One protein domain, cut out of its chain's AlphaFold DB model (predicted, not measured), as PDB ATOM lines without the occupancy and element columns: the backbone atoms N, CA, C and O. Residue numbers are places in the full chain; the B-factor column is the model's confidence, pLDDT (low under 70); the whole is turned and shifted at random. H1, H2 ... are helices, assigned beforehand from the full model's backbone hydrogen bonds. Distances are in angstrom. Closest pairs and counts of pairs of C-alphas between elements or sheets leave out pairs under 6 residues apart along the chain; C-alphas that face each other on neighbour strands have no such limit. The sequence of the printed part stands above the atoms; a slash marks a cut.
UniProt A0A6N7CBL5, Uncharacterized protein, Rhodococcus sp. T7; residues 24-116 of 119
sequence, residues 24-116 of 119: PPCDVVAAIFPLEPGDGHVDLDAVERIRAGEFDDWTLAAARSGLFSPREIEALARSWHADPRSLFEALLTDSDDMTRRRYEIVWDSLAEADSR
ATOM      1  N   PRO A  24     140.859  96.403  78.229       55.16
ATOM      2  CA  PRO A  24     139.478  96.681  78.571       55.16
ATOM      3  C   PRO A  24     138.636  96.567  77.288       55.16
ATOM      4  O   PRO A  24     139.085  96.993  76.230       55.16
ATOM      5  N   PRO A  25     137.418  96.010  77.358       54.47
ATOM      6  CA  PRO A  25     136.569  95.686  76.199       54.47
ATOM      7  C   PRO A  25     136.387  96.832  75.181       54.47
ATOM      8  O   PRO A  25     136.196  96.617  73.988       54.47
ATOM      9  N   CYS A  26     136.504  98.054  75.674       56.47
ATOM     10  CA  CYS A  26     136.622  99.311  74.955       56.47
ATOM     11  C   CYS A  26     137.706  99.348  73.846       56.47
ATOM     12  O   CYS A  26     137.447  99.828  72.746       56.47
ATOM     13  N   ASP A  27     138.891  98.806  74.097       61.25
ATOM     14  CA  ASP A  27     140.045  98.829  73.185       61.25
ATOM     15  C   ASP A  27     139.799  98.024  71.895       61.25
ATOM     16  O   ASP A  27     140.127  98.426  70.782       61.25
ATOM     17  N   VAL A  28     139.089  96.905  72.037       60.09
ATOM     18  CA  VAL A  28     138.696  96.043  70.918       60.09
ATOM     19  C   VAL A  28     137.710  96.747  69.988       60.09
ATOM     20  O   VAL A  28     137.733  96.530  68.779       60.09
ATOM     21  N   VAL A  29     136.832  97.592  70.535       62.31
ATOM     22  CA  VAL A  29     135.880  98.374  69.738       62.31
ATOM     23  C   VAL A  29     136.621  99.421  68.904       62.31
ATOM     24  O   VAL A  29     136.293  99.583  67.732       62.31
ATOM     25  N   ALA A  30     137.665 100.044  69.457       64.44
ATOM     26  CA  ALA A  30     138.547 100.965  68.736       64.44
ATOM     27  C   ALA A  30     139.279 100.294  67.571       64.44
ATOM     28  O   ALA A  30     139.402 100.875  66.500       64.44
ATOM     29  N   ALA A  31     139.691  99.038  67.744       63.28
ATOM     30  CA  ALA A  31     140.322  98.267  66.676       63.28
ATOM     31  C   ALA A  31     139.357  97.911  65.522       63.28
ATOM     32  O   ALA A  31     139.799  97.681  64.397       63.28
ATOM     33  N   ILE A  32     138.044  97.843  65.783       63.06
ATOM     34  CA  ILE A  32     137.011  97.519  64.776       63.06
ATOM     35  C   ILE A  32     136.451  98.789  64.123       63.06
ATOM     36  O   ILE A  32     136.139  98.780  62.934       63.06
ATOM     37  N   PHE A  33     136.332  99.868  64.895       61.66
ATOM     38  CA  PHE A  33     135.917 101.198  64.458       61.66
ATOM     39  C   PHE A  33     136.992 102.219  64.833       61.66
ATOM     40  O   PHE A  33     136.793 103.015  65.753       61.66
ATOM     41  N   PRO A  34     138.145 102.210  64.146       59.03
ATOM     42  CA  PRO A  34     139.120 103.257  64.360       59.03
ATOM     43  C   PRO A  34     138.505 104.577  63.903       59.03
ATOM     44  O   PRO A  34     137.950 104.680  62.806       59.03
ATOM     45  N   LEU A  35     138.599 105.592  64.760       59.97
ATOM     46  CA  LEU A  35     138.163 106.959  64.485       59.97
ATOM     47  C   LEU A  35     139.192 107.639  63.559       59.97
ATOM     48  O   LEU A  35     139.773 108.678  63.876       59.97
ATOM     49  N   GLU A  36     139.497 107.000  62.431       55.75
ATOM     50  CA  GLU A  36     140.495 107.484  61.488       55.75
ATOM     51  C   GLU A  36     139.980 108.766  60.822       55.75
ATOM     52  O   GLU A  36     138.885 108.771  60.256       55.75
ATOM     53  N   PRO A  37     140.747 109.869  60.848       51.84
ATOM     54  CA  PRO A  37     140.398 111.063  60.098       51.84
ATOM     55  C   PRO A  37     140.639 110.816  58.600       51.84
ATOM     56  O   PRO A  37     141.659 111.226  58.042       51.84
ATOM     57  N   GLY A  38     139.700 110.152  57.928       43.34
ATOM     58  CA  GLY A  38     139.665 110.077  56.469       43.34
ATOM     59  C   GLY A  38     139.472 111.475  55.872       43.34
ATOM     60  O   GLY A  38     138.560 112.202  56.261       43.34
ATOM     61  N   ASP A  39     140.363 111.887  54.964       43.91
ATOM     62  CA  ASP A  39     140.315 113.184  54.261       43.91
ATOM     63  C   ASP A  39     140.189 114.427  55.175       43.91
ATOM     64  O   ASP A  39     139.621 115.460  54.819       43.91
ATOM     65  N   GLY A  40     140.761 114.361  56.383       47.03
ATOM     66  CA  GLY A  40     140.875 115.514  57.278       47.03
ATOM     67  C   GLY A  40     139.560 115.982  57.910       47.03
ATOM     68  O   GLY A  40     139.568 117.036  58.564       47.03
ATOM     69  N   HIS A  41     138.474 115.218  57.766       48.97
ATOM     70  CA  HIS A  41     137.242 115.409  58.520       48.97
ATOM     71  C   HIS A  41     137.272 114.517  59.764       48.97
ATOM     72  O   HIS A  41     137.579 113.332  59.699       48.97
ATOM     73  N   VAL A  42     137.018 115.131  60.914       60.03
ATOM     74  CA  VAL A  42     136.732 114.407  62.155       60.03
ATOM     75  C   VAL A  42     135.379 113.736  61.942       60.03
ATOM     76  O   VAL A  42     134.495 114.394  61.406       60.03
ATOM     77  N   ASP A  43     135.201 112.473  62.322       72.56
ATOM     78  CA  ASP A  43     133.924 111.765  62.186       72.56
ATOM     79  C   ASP A  43     132.922 112.317  63.222       72.56
ATOM     80  O   ASP A  43     132.686 111.751  64.291       72.56
ATOM     81  N   LEU A  44     132.424 113.530  62.951       70.94
ATOM     82  CA  LEU A  44     131.558 114.315  63.836       70.94
ATOM     83  C   LEU A  44     130.273 113.552  64.146       70.94
ATOM     84  O   LEU A  44     129.840 113.523  65.292       70.94
ATOM     85  N   ASP A  45     129.737 112.871  63.138       75.94
ATOM     86  CA  ASP A  45     128.590 111.976  63.238       75.94
ATOM     87  C   ASP A  45     128.803 110.867  64.281       75.94
ATOM     88  O   ASP A  45     127.901 110.563  65.062       75.94
ATOM     89  N   ALA A  46     129.994 110.263  64.333       78.25
ATOM     90  CA  ALA A  46     130.302 109.252  65.340       78.25
ATOM     91  C   ALA A  46     130.344 109.860  66.749       78.25
ATOM     92  O   ALA A  46     129.779 109.292  67.682       78.25
ATOM     93  N   VAL A  47     130.961 111.036  66.908       81.12
ATOM     94  CA  VAL A  47     131.028 111.747  68.196       81.12
ATOM     95  C   VAL A  47     129.637 112.158  68.687       81.12
ATOM     96  O   VAL A  47     129.329 112.013  69.871       81.12
ATOM     97  N   GLU A  48     128.784 112.641  67.787       82.19
ATOM     98  CA  GLU A  48     127.427 113.082  68.101       82.19
ATOM     99  C   GLU A  48     126.543 111.908  68.539       82.19
ATOM    100  O   GLU A  48     125.893 111.992  69.580       82.19
ATOM    101  N   ARG A  49     126.616 110.768  67.844       83.00
ATOM    102  CA  ARG A  49     125.912 109.528  68.223       83.00
ATOM    103  C   ARG A  49     126.357 108.981  69.583       83.00
ATOM    104  O   ARG A  49     125.511 108.628  70.403       83.00
ATOM    105  N   ILE A  50     127.665 108.996  69.878       85.12
ATOM    106  CA  ILE A  50     128.193 108.614  71.204       85.12
ATOM    107  C   ILE A  50     127.610 109.523  72.294       85.12
ATOM    108  O   ILE A  50     127.233 109.043  73.364       85.12
ATOM    109  N   ARG A  51     127.505 110.833  72.036       81.44
ATOM    110  CA  ARG A  51     126.908 111.789  72.983       81.44
ATOM    111  C   ARG A  51     125.396 111.638  73.120       81.44
ATOM    112  O   ARG A  51     124.888 111.791  74.227       81.44
ATOM    113  N   ALA A  52     124.697 111.306  72.039       82.44
ATOM    114  CA  ALA A  52     123.268 111.005  72.044       82.44
ATOM    115  C   ALA A  52     122.940 109.687  72.773       82.44
ATOM    116  O   ALA A  52     121.775 109.401  73.047       82.44
ATOM    117  N   GLY A  53     123.961 108.893  73.120       84.12
ATOM    118  CA  GLY A  53     123.798 107.591  73.753       84.12
ATOM    119  C   GLY A  53     123.343 106.507  72.778       84.12
ATOM    120  O   GLY A  53     122.871 105.457  73.212       84.12
ATOM    121  N   GLU A  54     123.456 106.753  71.475       86.50
ATOM    122  CA  GLU A  54     123.217 105.741  70.458       86.50
ATOM    123  C   GLU A  54     124.431 104.816  70.456       86.50
ATOM    124  O   GLU A  54     125.467 105.169  69.918       86.50
ATOM    125  N   PHE A  55     124.346 103.654  71.109       85.62
ATOM    126  CA  PHE A  55     125.452 102.683  71.172       85.62
ATOM    127  C   PHE A  55     125.166 101.386  70.406       85.62
ATOM    128  O   PHE A  55     125.974 100.453  70.434       85.62
ATOM    129  N   ASP A  56     124.020 101.297  69.732       84.31
ATOM    130  CA  ASP A  56     123.565 100.094  69.031       84.31
ATOM    131  C   ASP A  56     124.563  99.626  67.963       84.31
ATOM    132  O   ASP A  56     124.885  98.439  67.899       84.31
ATOM    133  N   ASP A  57     125.144 100.541  67.185       81.88
ATOM    134  CA  ASP A  57     126.164 100.199  66.188       81.88
ATOM    135  C   ASP A  57     127.441  99.626  66.822       81.88
ATOM    136  O   ASP A  57     127.962  98.600  66.370       81.88
ATOM    137  N   TRP A  58     127.914 100.217  67.923       85.12
ATOM    138  CA  TRP A  58     129.108  99.760  68.642       85.12
ATOM    139  C   TRP A  58     128.885  98.423  69.355       85.12
ATOM    140  O   TRP A  58     129.747  97.541  69.320       85.12
ATOM    141  N   THR A  59     127.715  98.228  69.965       85.12
ATOM    142  CA  THR A  59     127.340  96.953  70.596       85.12
ATOM    143  C   THR A  59     127.130  95.845  69.565       85.12
ATOM    144  O   THR A  59     127.572  94.715  69.787       85.12
ATOM    145  N   LEU A  60     126.536  96.148  68.406       83.25
ATOM    146  CA  LEU A  60     126.393  95.208  67.295       83.25
ATOM    147  C   LEU A  60     127.755  94.818  66.709       83.25
ATOM    148  O   LEU A  60     127.977  93.644  66.399       83.25
ATOM    149  N   ALA A  61     128.675  95.771  66.575       80.50
ATOM    150  CA  ALA A  61     130.045  95.513  66.142       80.50
ATOM    151  C   ALA A  61     130.792  94.612  67.137       80.50
ATOM    152  O   ALA A  61     131.376  93.602  66.738       80.50
ATOM    153  N   ALA A  62     130.692  94.912  68.435       81.50
ATOM    154  CA  ALA A  62     131.244  94.085  69.506       81.50
ATOM    155  C   ALA A  62     130.662  92.657  69.489       81.50
ATOM    156  O   ALA A  62     131.407  91.684  69.611       81.50
ATOM    157  N   ALA A  63     129.354  92.512  69.244       83.19
ATOM    158  CA  ALA A  63     128.692  91.214  69.094       83.19
ATOM    159  C   ALA A  63     129.199  90.430  67.879       83.19
ATOM    160  O   ALA A  63     129.450  89.228  67.969       83.19
ATOM    161  N   ARG A  64     129.373  91.103  66.735       80.75
ATOM    162  CA  ARG A  64     129.860  90.487  65.491       80.75
ATOM    163  C   ARG A  64     131.326  90.086  65.551       80.75
ATOM    164  O   ARG A  64     131.714  89.160  64.847       80.75
ATOM    165  N   SER A  65     132.110  90.745  66.398       77.62
ATOM    166  CA  SER A  65     133.502  90.387  66.649       77.62
ATOM    167  C   SER A  65     133.645  88.984  67.253       77.62
ATOM    168  O   SER A  65     134.645  88.303  67.042       77.62
ATOM    169  N   GLY A  66     132.634  88.525  68.003       81.75
ATOM    170  CA  GLY A  66     132.679  87.246  68.716       81.75
ATOM    171  C   GLY A  66     133.662  87.225  69.893       81.75
ATOM    172  O   GLY A  66     133.837  86.183  70.517       81.75
ATOM    173  N   LEU A  67     134.285  88.368  70.200       77.81
ATOM    174  CA  LEU A  67     135.239  88.541  71.298       77.81
ATOM    175  C   LEU A  67     134.561  88.770  72.654       77.81
ATOM    176  O   LEU A  67     135.202  88.594  73.685       77.81
ATOM    177  N   PHE A  68     133.273  89.120  72.657       80.75
ATOM    178  CA  PHE A  68     132.507  89.403  73.867       80.75
ATOM    179  C   PHE A  68     131.291  88.496  73.990       80.75
ATOM    180  O   PHE A  68     130.559  88.257  73.026       80.75
ATOM    181  N   SER A  69     131.028  88.037  75.210       85.81
ATOM    182  CA  SER A  69     129.780  87.361  75.544       85.81
ATOM    183  C   SER A  69     128.617  88.362  75.523       85.81
ATOM    184  O   SER A  69     128.811  89.530  75.865       85.81
ATOM    185  N   PRO A  70     127.369  87.929  75.266       84.81
ATOM    186  CA  PRO A  70     126.199  88.818  75.290       84.81
ATOM    187  C   PRO A  70     126.078  89.627  76.591       84.81
ATOM    188  O   PRO A  70     125.799  90.821  76.572       84.81
ATOM    189  N   ARG A  71     126.398  88.993  77.727       85.38
ATOM    190  CA  ARG A  71     126.379  89.624  79.052       85.38
ATOM    191  C   ARG A  71     127.454  90.703  79.226       85.38
ATOM    192  O   ARG A  71     127.248  91.650  79.982       85.38
ATOM    193  N   GLU A  72     128.600  90.541  78.569       84.62
ATOM    194  CA  GLU A  72     129.684  91.529  78.577       84.62
ATOM    195  C   GLU A  72     129.291  92.738  77.733       84.62
ATOM    196  O   GLU A  72     129.464  93.860  78.190       84.62
ATOM    197  N   ILE A  73     128.646  92.520  76.583       85.44
ATOM    198  CA  ILE A  73     128.115  93.586  75.721       85.44
ATOM    199  C   ILE A  73     127.042  94.403  76.452       85.44
ATOM    200  O   ILE A  73     127.087  95.628  76.430       85.44
ATOM    201  N   GLU A  74     126.122  93.758  77.176       86.12
ATOM    202  CA  GLU A  74     125.122  94.461  77.998       86.12
ATOM    203  C   GLU A  74     125.748  95.255  79.159       86.12
ATOM    204  O   GLU A  74     125.244  96.307  79.559       86.12
ATOM    205  N   ALA A  75     126.830  94.747  79.756       86.38
ATOM    206  CA  ALA A  75     127.573  95.481  80.778       86.38
ATOM    207  C   ALA A  75     128.308  96.686  80.175       86.38
ATOM    208  O   ALA A  75     128.339  97.755  80.789       86.38
ATOM    209  N   LEU A  76     128.832  96.527  78.961       83.19
ATOM    210  CA  LEU A  76     129.504  97.566  78.194       83.19
ATOM    211  C   LEU A  76     128.545  98.698  77.830       83.19
ATOM    212  O   LEU A  76     128.788  99.840  78.202       83.19
ATOM    213  N   ALA A  77     127.401  98.354  77.237       85.69
ATOM    214  CA  ALA A  77     126.350  99.301  76.886       85.69
ATOM    215  C   ALA A  77     125.894 100.110  78.104       85.69
ATOM    216  O   ALA A  77     125.816 101.332  78.054       85.69
ATOM    217  N   ARG A  78     125.664  99.447  79.247       86.25
ATOM    218  CA  ARG A  78     125.311 100.142  80.496       86.25
ATOM    219  C   ARG A  78     126.410 101.071  80.996       86.25
ATOM    220  O   ARG A  78     126.092 102.121  81.543       86.25
ATOM    221  N   SER A  79     127.671 100.686  80.827       86.75
ATOM    222  CA  SER A  79     128.807 101.524  81.215       86.75
ATOM    223  C   SER A  79     128.902 102.757  80.317       86.75
ATOM    224  O   SER A  79     129.067 103.855  80.829       86.75
ATOM    225  N   TRP A  80     128.688 102.603  79.009       87.44
ATOM    226  CA  TRP A  80     128.663 103.709  78.047       87.44
ATOM    227  C   TRP A  80     127.463 104.641  78.233       87.44
ATOM    228  O   TRP A  80     127.604 105.851  78.118       87.44
ATOM    229  N   HIS A  81     126.293 104.116  78.601       85.56
ATOM    230  CA  HIS A  81     125.151 104.956  78.972       85.56
ATOM    231  C   HIS A  81     125.369 105.723  80.279       85.56
ATOM    232  O   HIS A  81     124.821 106.811  80.436       85.56
ATOM    233  N   ALA A  82     126.130 105.165  81.224       86.50
ATOM    234  CA  ALA A  82     126.474 105.855  82.465       86.50
ATOM    235  C   ALA A  82     127.567 106.913  82.252       86.50
ATOM    236  O   ALA A  82     127.509 107.977  82.863       86.50
ATOM    237  N   ASP A  83     128.542 106.614  81.393       84.31
ATOM    238  CA  ASP A  83     129.625 107.512  81.015       84.31
ATOM    239  C   ASP A  83     129.974 107.349  79.518       84.31
ATOM    240  O   ASP A  83     130.780 106.485  79.152       84.31
ATOM    241  N   PRO A  84     129.401 108.179  78.622       84.38
ATOM    242  CA  PRO A  84     129.656 108.098  77.178       84.38
ATOM    243  C   PRO A  84     131.115 108.415  76.827       84.38
ATOM    244  O   PRO A  84     131.631 107.979  75.794       84.38
ATOM    245  N   ARG A  85     131.814 109.132  77.717       83.38
ATOM    246  CA  ARG A  85     133.231 109.458  77.574       83.38
ATOM    247  C   ARG A  85     134.114 108.210  77.596       83.38
ATOM    248  O   ARG A  85     135.096 108.165  76.862       83.38
ATOM    249  N   SER A  86     133.727 107.173  78.335       84.12
ATOM    250  CA  SER A  86     134.451 105.898  78.380       84.12
ATOM    251  C   SER A  86     134.547 105.202  77.016       84.12
ATOM    252  O   SER A  86     135.555 104.555  76.737       84.12
ATOM    253  N   LEU A  87     133.530 105.321  76.150       83.12
ATOM    254  CA  LEU A  87     133.606 104.813  74.772       83.12
ATOM    255  C   LEU A  87     134.476 105.722  73.900       83.12
ATOM    256  O   LEU A  87     135.289 105.244  73.118       83.12
ATOM    257  N   PHE A  88     134.336 107.034  74.045       83.31
ATOM    258  CA  PHE A  88     135.127 107.991  73.278       83.31
ATOM    259  C   PHE A  88     136.637 107.857  73.542       83.31
ATOM    260  O   PHE A  88     137.427 107.772  72.606       83.31
ATOM    261  N   GLU A  89     137.042 107.774  74.810       82.81
ATOM    262  CA  GLU A  89     138.445 107.583  75.191       82.81
ATOM    263  C   GLU A  89     138.986 106.244  74.689       82.81
ATOM    264  O   GLU A  89     140.120 106.181  74.221       82.81
ATOM    265  N   ALA A  90     138.151 105.203  74.699       82.25
ATOM    266  CA  ALA A  90     138.492 103.900  74.151       82.25
ATOM    267  C   ALA A  90     138.830 103.945  72.662       82.25
ATOM    268  O   ALA A  90     139.869 103.431  72.257       82.25
ATOM    269  N   LEU A  91     137.979 104.596  71.862       78.25
ATOM    270  CA  LEU A  91     138.174 104.767  70.419       78.25
ATOM    271  C   LEU A  91     139.470 105.533  70.097       78.25
ATOM    272  O   LEU A  91     140.033 105.374  69.016       78.25
ATOM    273  N   LEU A  92     139.962 106.334  71.046       78.00
ATOM    274  CA  LEU A  92     141.181 107.133  70.930       78.00
ATOM    275  C   LEU A  92     142.415 106.500  71.594       78.00
ATOM    276  O   LEU A  92     143.484 107.125  71.577       78.00
ATOM    277  N   THR A  93     142.312 105.302  72.179       79.38
ATOM    278  CA  THR A  93     143.460 104.628  72.810       79.38
ATOM    279  C   THR A  93     144.574 104.355  71.799       79.38
ATOM    280  O   THR A  93     145.720 104.711  72.072       79.38
ATOM    281  N   ASP A  94     144.236 103.816  70.623       67.19
ATOM    282  CA  ASP A  94     145.204 103.470  69.564       67.19
ATOM    283  C   ASP A  94     145.477 104.631  68.584       67.19
ATOM    284  O   ASP A  94     146.346 104.555  67.721       67.19
ATOM    285  N   SER A  95     144.756 105.750  68.724       73.38
ATOM    286  CA  SER A  95     144.922 106.925  67.862       73.38
ATOM    287  C   SER A  95     146.163 107.751  68.221       73.38
ATOM    288  O   SER A  95     146.473 107.956  69.397       73.38
ATOM    289  N   ASP A  96     146.813 108.337  67.208       74.88
ATOM    290  CA  ASP A  96     147.901 109.300  67.406       74.88
ATOM    291  C   ASP A  96     147.473 110.508  68.259       74.88
ATOM    292  O   ASP A  96     146.337 110.988  68.192       74.88
ATOM    293  N   ASP A  97     148.427 111.088  68.991       77.06
ATOM    294  CA  ASP A  97     148.225 112.251  69.875       77.06
ATOM    295  C   ASP A  97     147.568 113.450  69.155       77.06
ATOM    296  O   ASP A  97     146.781 114.199  69.739       77.06
ATOM    297  N   MET A  98     147.866 113.630  67.861       78.00
ATOM    298  CA  MET A  98     147.260 114.681  67.038       78.00
ATOM    299  C   MET A  98     145.774 114.410  66.771       78.00
ATOM    300  O   MET A  98     144.959 115.330  66.864       78.00
ATOM    301  N   THR A  99     145.426 113.158  66.464       74.94
ATOM    302  CA  THR A  99     144.047 112.705  66.260       74.94
ATOM    303  C   THR A  99     143.268 112.838  67.562       74.94
ATOM    304  O   THR A  99     142.226 113.492  67.575       74.94
ATOM    305  N   ARG A 100     143.832 112.362  68.682       80.75
ATOM    306  CA  ARG A 100     143.245 112.506  70.022       80.75
ATOM    307  C   ARG A 100     142.898 113.959  70.341       80.75
ATOM    308  O   ARG A 100     141.730 114.260  70.566       80.75
ATOM    309  N   ARG A 101     143.863 114.882  70.237       81.06
ATOM    310  CA  ARG A 101     143.624 116.313  70.507       81.06
ATOM    311  C   ARG A 101     142.539 116.912  69.625       81.06
ATOM    312  O   ARG A 101     141.776 117.762  70.075       81.06
ATOM    313  N   ARG A 102     142.480 116.513  68.354       79.62
ATOM    314  CA  ARG A 102     141.488 117.041  67.414       79.62
ATOM    315  C   ARG A 102     140.075 116.589  67.776       79.62
ATOM    316  O   ARG A 102     139.161 117.410  67.743       79.62
ATOM    317  N   TYR A 103     139.915 115.324  68.154       78.38
ATOM    318  CA  TYR A 103     138.643 114.790  68.631       78.38
ATOM    319  C   TYR A 103     138.258 115.363  70.001       78.38
ATOM    320  O   TYR A 103     137.087 115.669  70.205       78.38
ATOM    321  N   GLU A 104     139.209 115.592  70.913       82.94
ATOM    322  CA  GLU A 104     138.946 116.250  72.204       82.94
ATOM    323  C   GLU A 104     138.390 117.671  72.027       82.94
ATOM    324  O   GLU A 104     137.406 118.030  72.670       82.94
ATOM    325  N   ILE A 105     138.966 118.464  71.114       83.31
ATOM    326  CA  ILE A 105     138.467 119.813  70.790       83.31
ATOM    327  C   ILE A 105     137.035 119.751  70.246       83.31
ATOM    328  O   ILE A 105     136.203 120.594  70.580       83.31
ATOM    329  N   VAL A 106     136.741 118.762  69.402       82.31
ATOM    330  CA  VAL A 106     135.401 118.554  68.842       82.31
ATOM    331  C   VAL A 106     134.403 118.159  69.925       82.31
ATOM    332  O   VAL A 106     133.316 118.730  69.972       82.31
ATOM    333  N   TRP A 107     134.778 117.235  70.810       82.94
ATOM    334  CA  TRP A 107     133.955 116.813  71.940       82.94
ATOM    335  C   TRP A 107     133.587 117.995  72.843       82.94
ATOM    336  O   TRP A 107     132.421 118.168  73.192       82.94
ATOM    337  N   ASP A 108     134.568 118.837  73.178       82.69
ATOM    338  CA  ASP A 108     134.377 120.034  74.003       82.69
ATOM    339  C   ASP A 108     133.505 121.088  73.299       82.69
ATOM    340  O   ASP A 108     132.539 121.591  73.871       82.69
ATOM    341  N   SER A 109     133.749 121.331  72.007       80.06
ATOM    342  CA  SER A 109     132.949 122.266  71.199       80.06
ATOM    343  C   SER A 109     131.478 121.847  71.107       80.06
ATOM    344  O   SER A 109     130.576 122.684  71.159       80.06
ATOM    345  N   LEU A 110     131.223 120.543  70.985       75.62
ATOM    346  CA  LEU A 110     129.881 119.966  70.990       75.62
ATOM    347  C   LEU A 110     129.230 120.066  72.381       75.62
ATOM    348  O   LEU A 110     128.025 120.315  72.470       75.62
ATOM    349  N   ALA A 111     129.993 119.910  73.468       72.19
ATOM    350  CA  ALA A 111     129.495 120.095  74.833       72.19
ATOM    351  C   ALA A 111     129.050 121.544  75.096       72.19
ATOM    352  O   ALA A 111     128.001 121.771  75.709       72.19
ATOM    353  N   GLU A 112     129.794 122.522  74.577       70.19
ATOM    354  CA  GLU A 112     129.416 123.936  74.636       70.19
ATOM    355  C   GLU A 112     128.169 124.247  73.790       70.19
ATOM    356  O   GLU A 112     127.340 125.064  74.195       70.19
ATOM    357  N   ALA A 113     128.014 123.597  72.632       65.00
ATOM    358  CA  ALA A 113     126.845 123.763  71.766       65.00
ATOM    359  C   ALA A 113     125.563 123.204  72.405       65.00
ATOM    360  O   ALA A 113     124.557 123.906  72.467       65.00
ATOM    361  N   ASP A 114     125.625 121.993  72.961       61.72
ATOM    362  CA  ASP A 114     124.507 121.348  73.666       61.72
ATOM    363  C   ASP A 114     124.078 122.154  74.906       61.72
ATOM    364  O   ASP A 114     122.895 122.386  75.140       61.72
ATOM    365  N   SER A 115     125.049 122.711  75.639       59.66
ATOM    366  CA  SER A 115     124.779 123.596  76.782       59.66
ATOM    367  C   SER A 115     124.123 124.925  76.382       59.66
ATOM    368  O   SER A 115     123.423 125.534  77.190       59.66
ATOM    369  N   ARG A 116     124.351 125.404  75.150       60.22
ATOM    370  CA  ARG A 116     123.744 126.635  74.618       60.22
ATOM    371  C   ARG A 116     122.352 126.424  74.041       60.22
ATOM    372  O   ARG A 116     121.587 127.382  74.006       60.22
TER     373      ARG A 116
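Overview. This is residues 24 to 116 of the 119 residues of an uncharacterized protein of Rhodococcus sp. T7 (UniProt A0A6N7CBL5). A long helix, H6, makes one end of this all-helix domain, and a hairpin of two helices, H3 and H4, makes the other, with the short helices H2 and H5 between them. H1 packs on H5 and H3, and a long link leads from it to H2. The printed part has 93 residues, with six named helices in the order H1 to H6 and no named strand. It is compact, with a radius of gyration of the C-alphas of 13.1 A, and spans 36 by 28 by 18 A.

Arrangement. H6, residues 97 to 116, touches H2, residues 44 to 52, with residues 106 to 110 alone. They only just touch, with 3 pairs of C-alphas within 8 A, the closest being those of Val 47 and Trp 107 at 6.9 A; they run the same way at a steep tilt of 54 degrees. H5, residues 85 to 91, is the hub, touching three helices, and is near H6. H2 and H5 only just touch, with 3 pairs within 8 A, the closest C-alphas being those of Ile 50 and Phe 88 at 7.3 A; they run opposite ways at a shallow tilt of 34.6 degrees, only just short of steep. H1, residues 25 to 32, touches H5, the closest C-alphas being those of Ala 30 and Leu 91 at 4.2 A, at a steep tilt of 43 degrees, the same way. H1 also touches H3, residues 56 to 65, about perpendicular at 85 degrees; the closest C-alphas are those of Val 29 and Ala 62, 6.3 A apart. H3 and H4, residues 70 to 82, form a helical hairpin, opposite ways at a shallow tilt of 31 degrees; their closest C-alphas, of Thr 59 and Ile 73, are 6.2 A apart. H4 and H5 only just touch, with 3 pairs within 8 A, and only at the corner; their closest C-alphas are those of Trp 80 and Leu 87 at 6.0 A. H6 is apart from H1, H3 and H4. In H2, H3, H4, H5 and H6 every O i to N i+4 pair is within hydrogen-bond range; in H1, 3 of 4 are.

Along the chain. H6 is 28.8 A long and ends at C-alpha 116 at (123.744, 126.635, 74.618). H4 measures 18.5 A, H3 14.1 A, H2 12.1 A, H1 11.6 A and H5 9.9 A. H1 begins at C-alpha 25 at (136.569, 95.686, 76.199).

Size, cuts and confidence. The C-alphas farthest apart, of Gly 66 and Arg 116, are 40.8 A apart. The printed part has no cut; the link from H1 to H2 is long, the others tight. Mean pLDDT of the printed part is 75.4, with residues 24 to 42, 94 and 113 to 116 under 70.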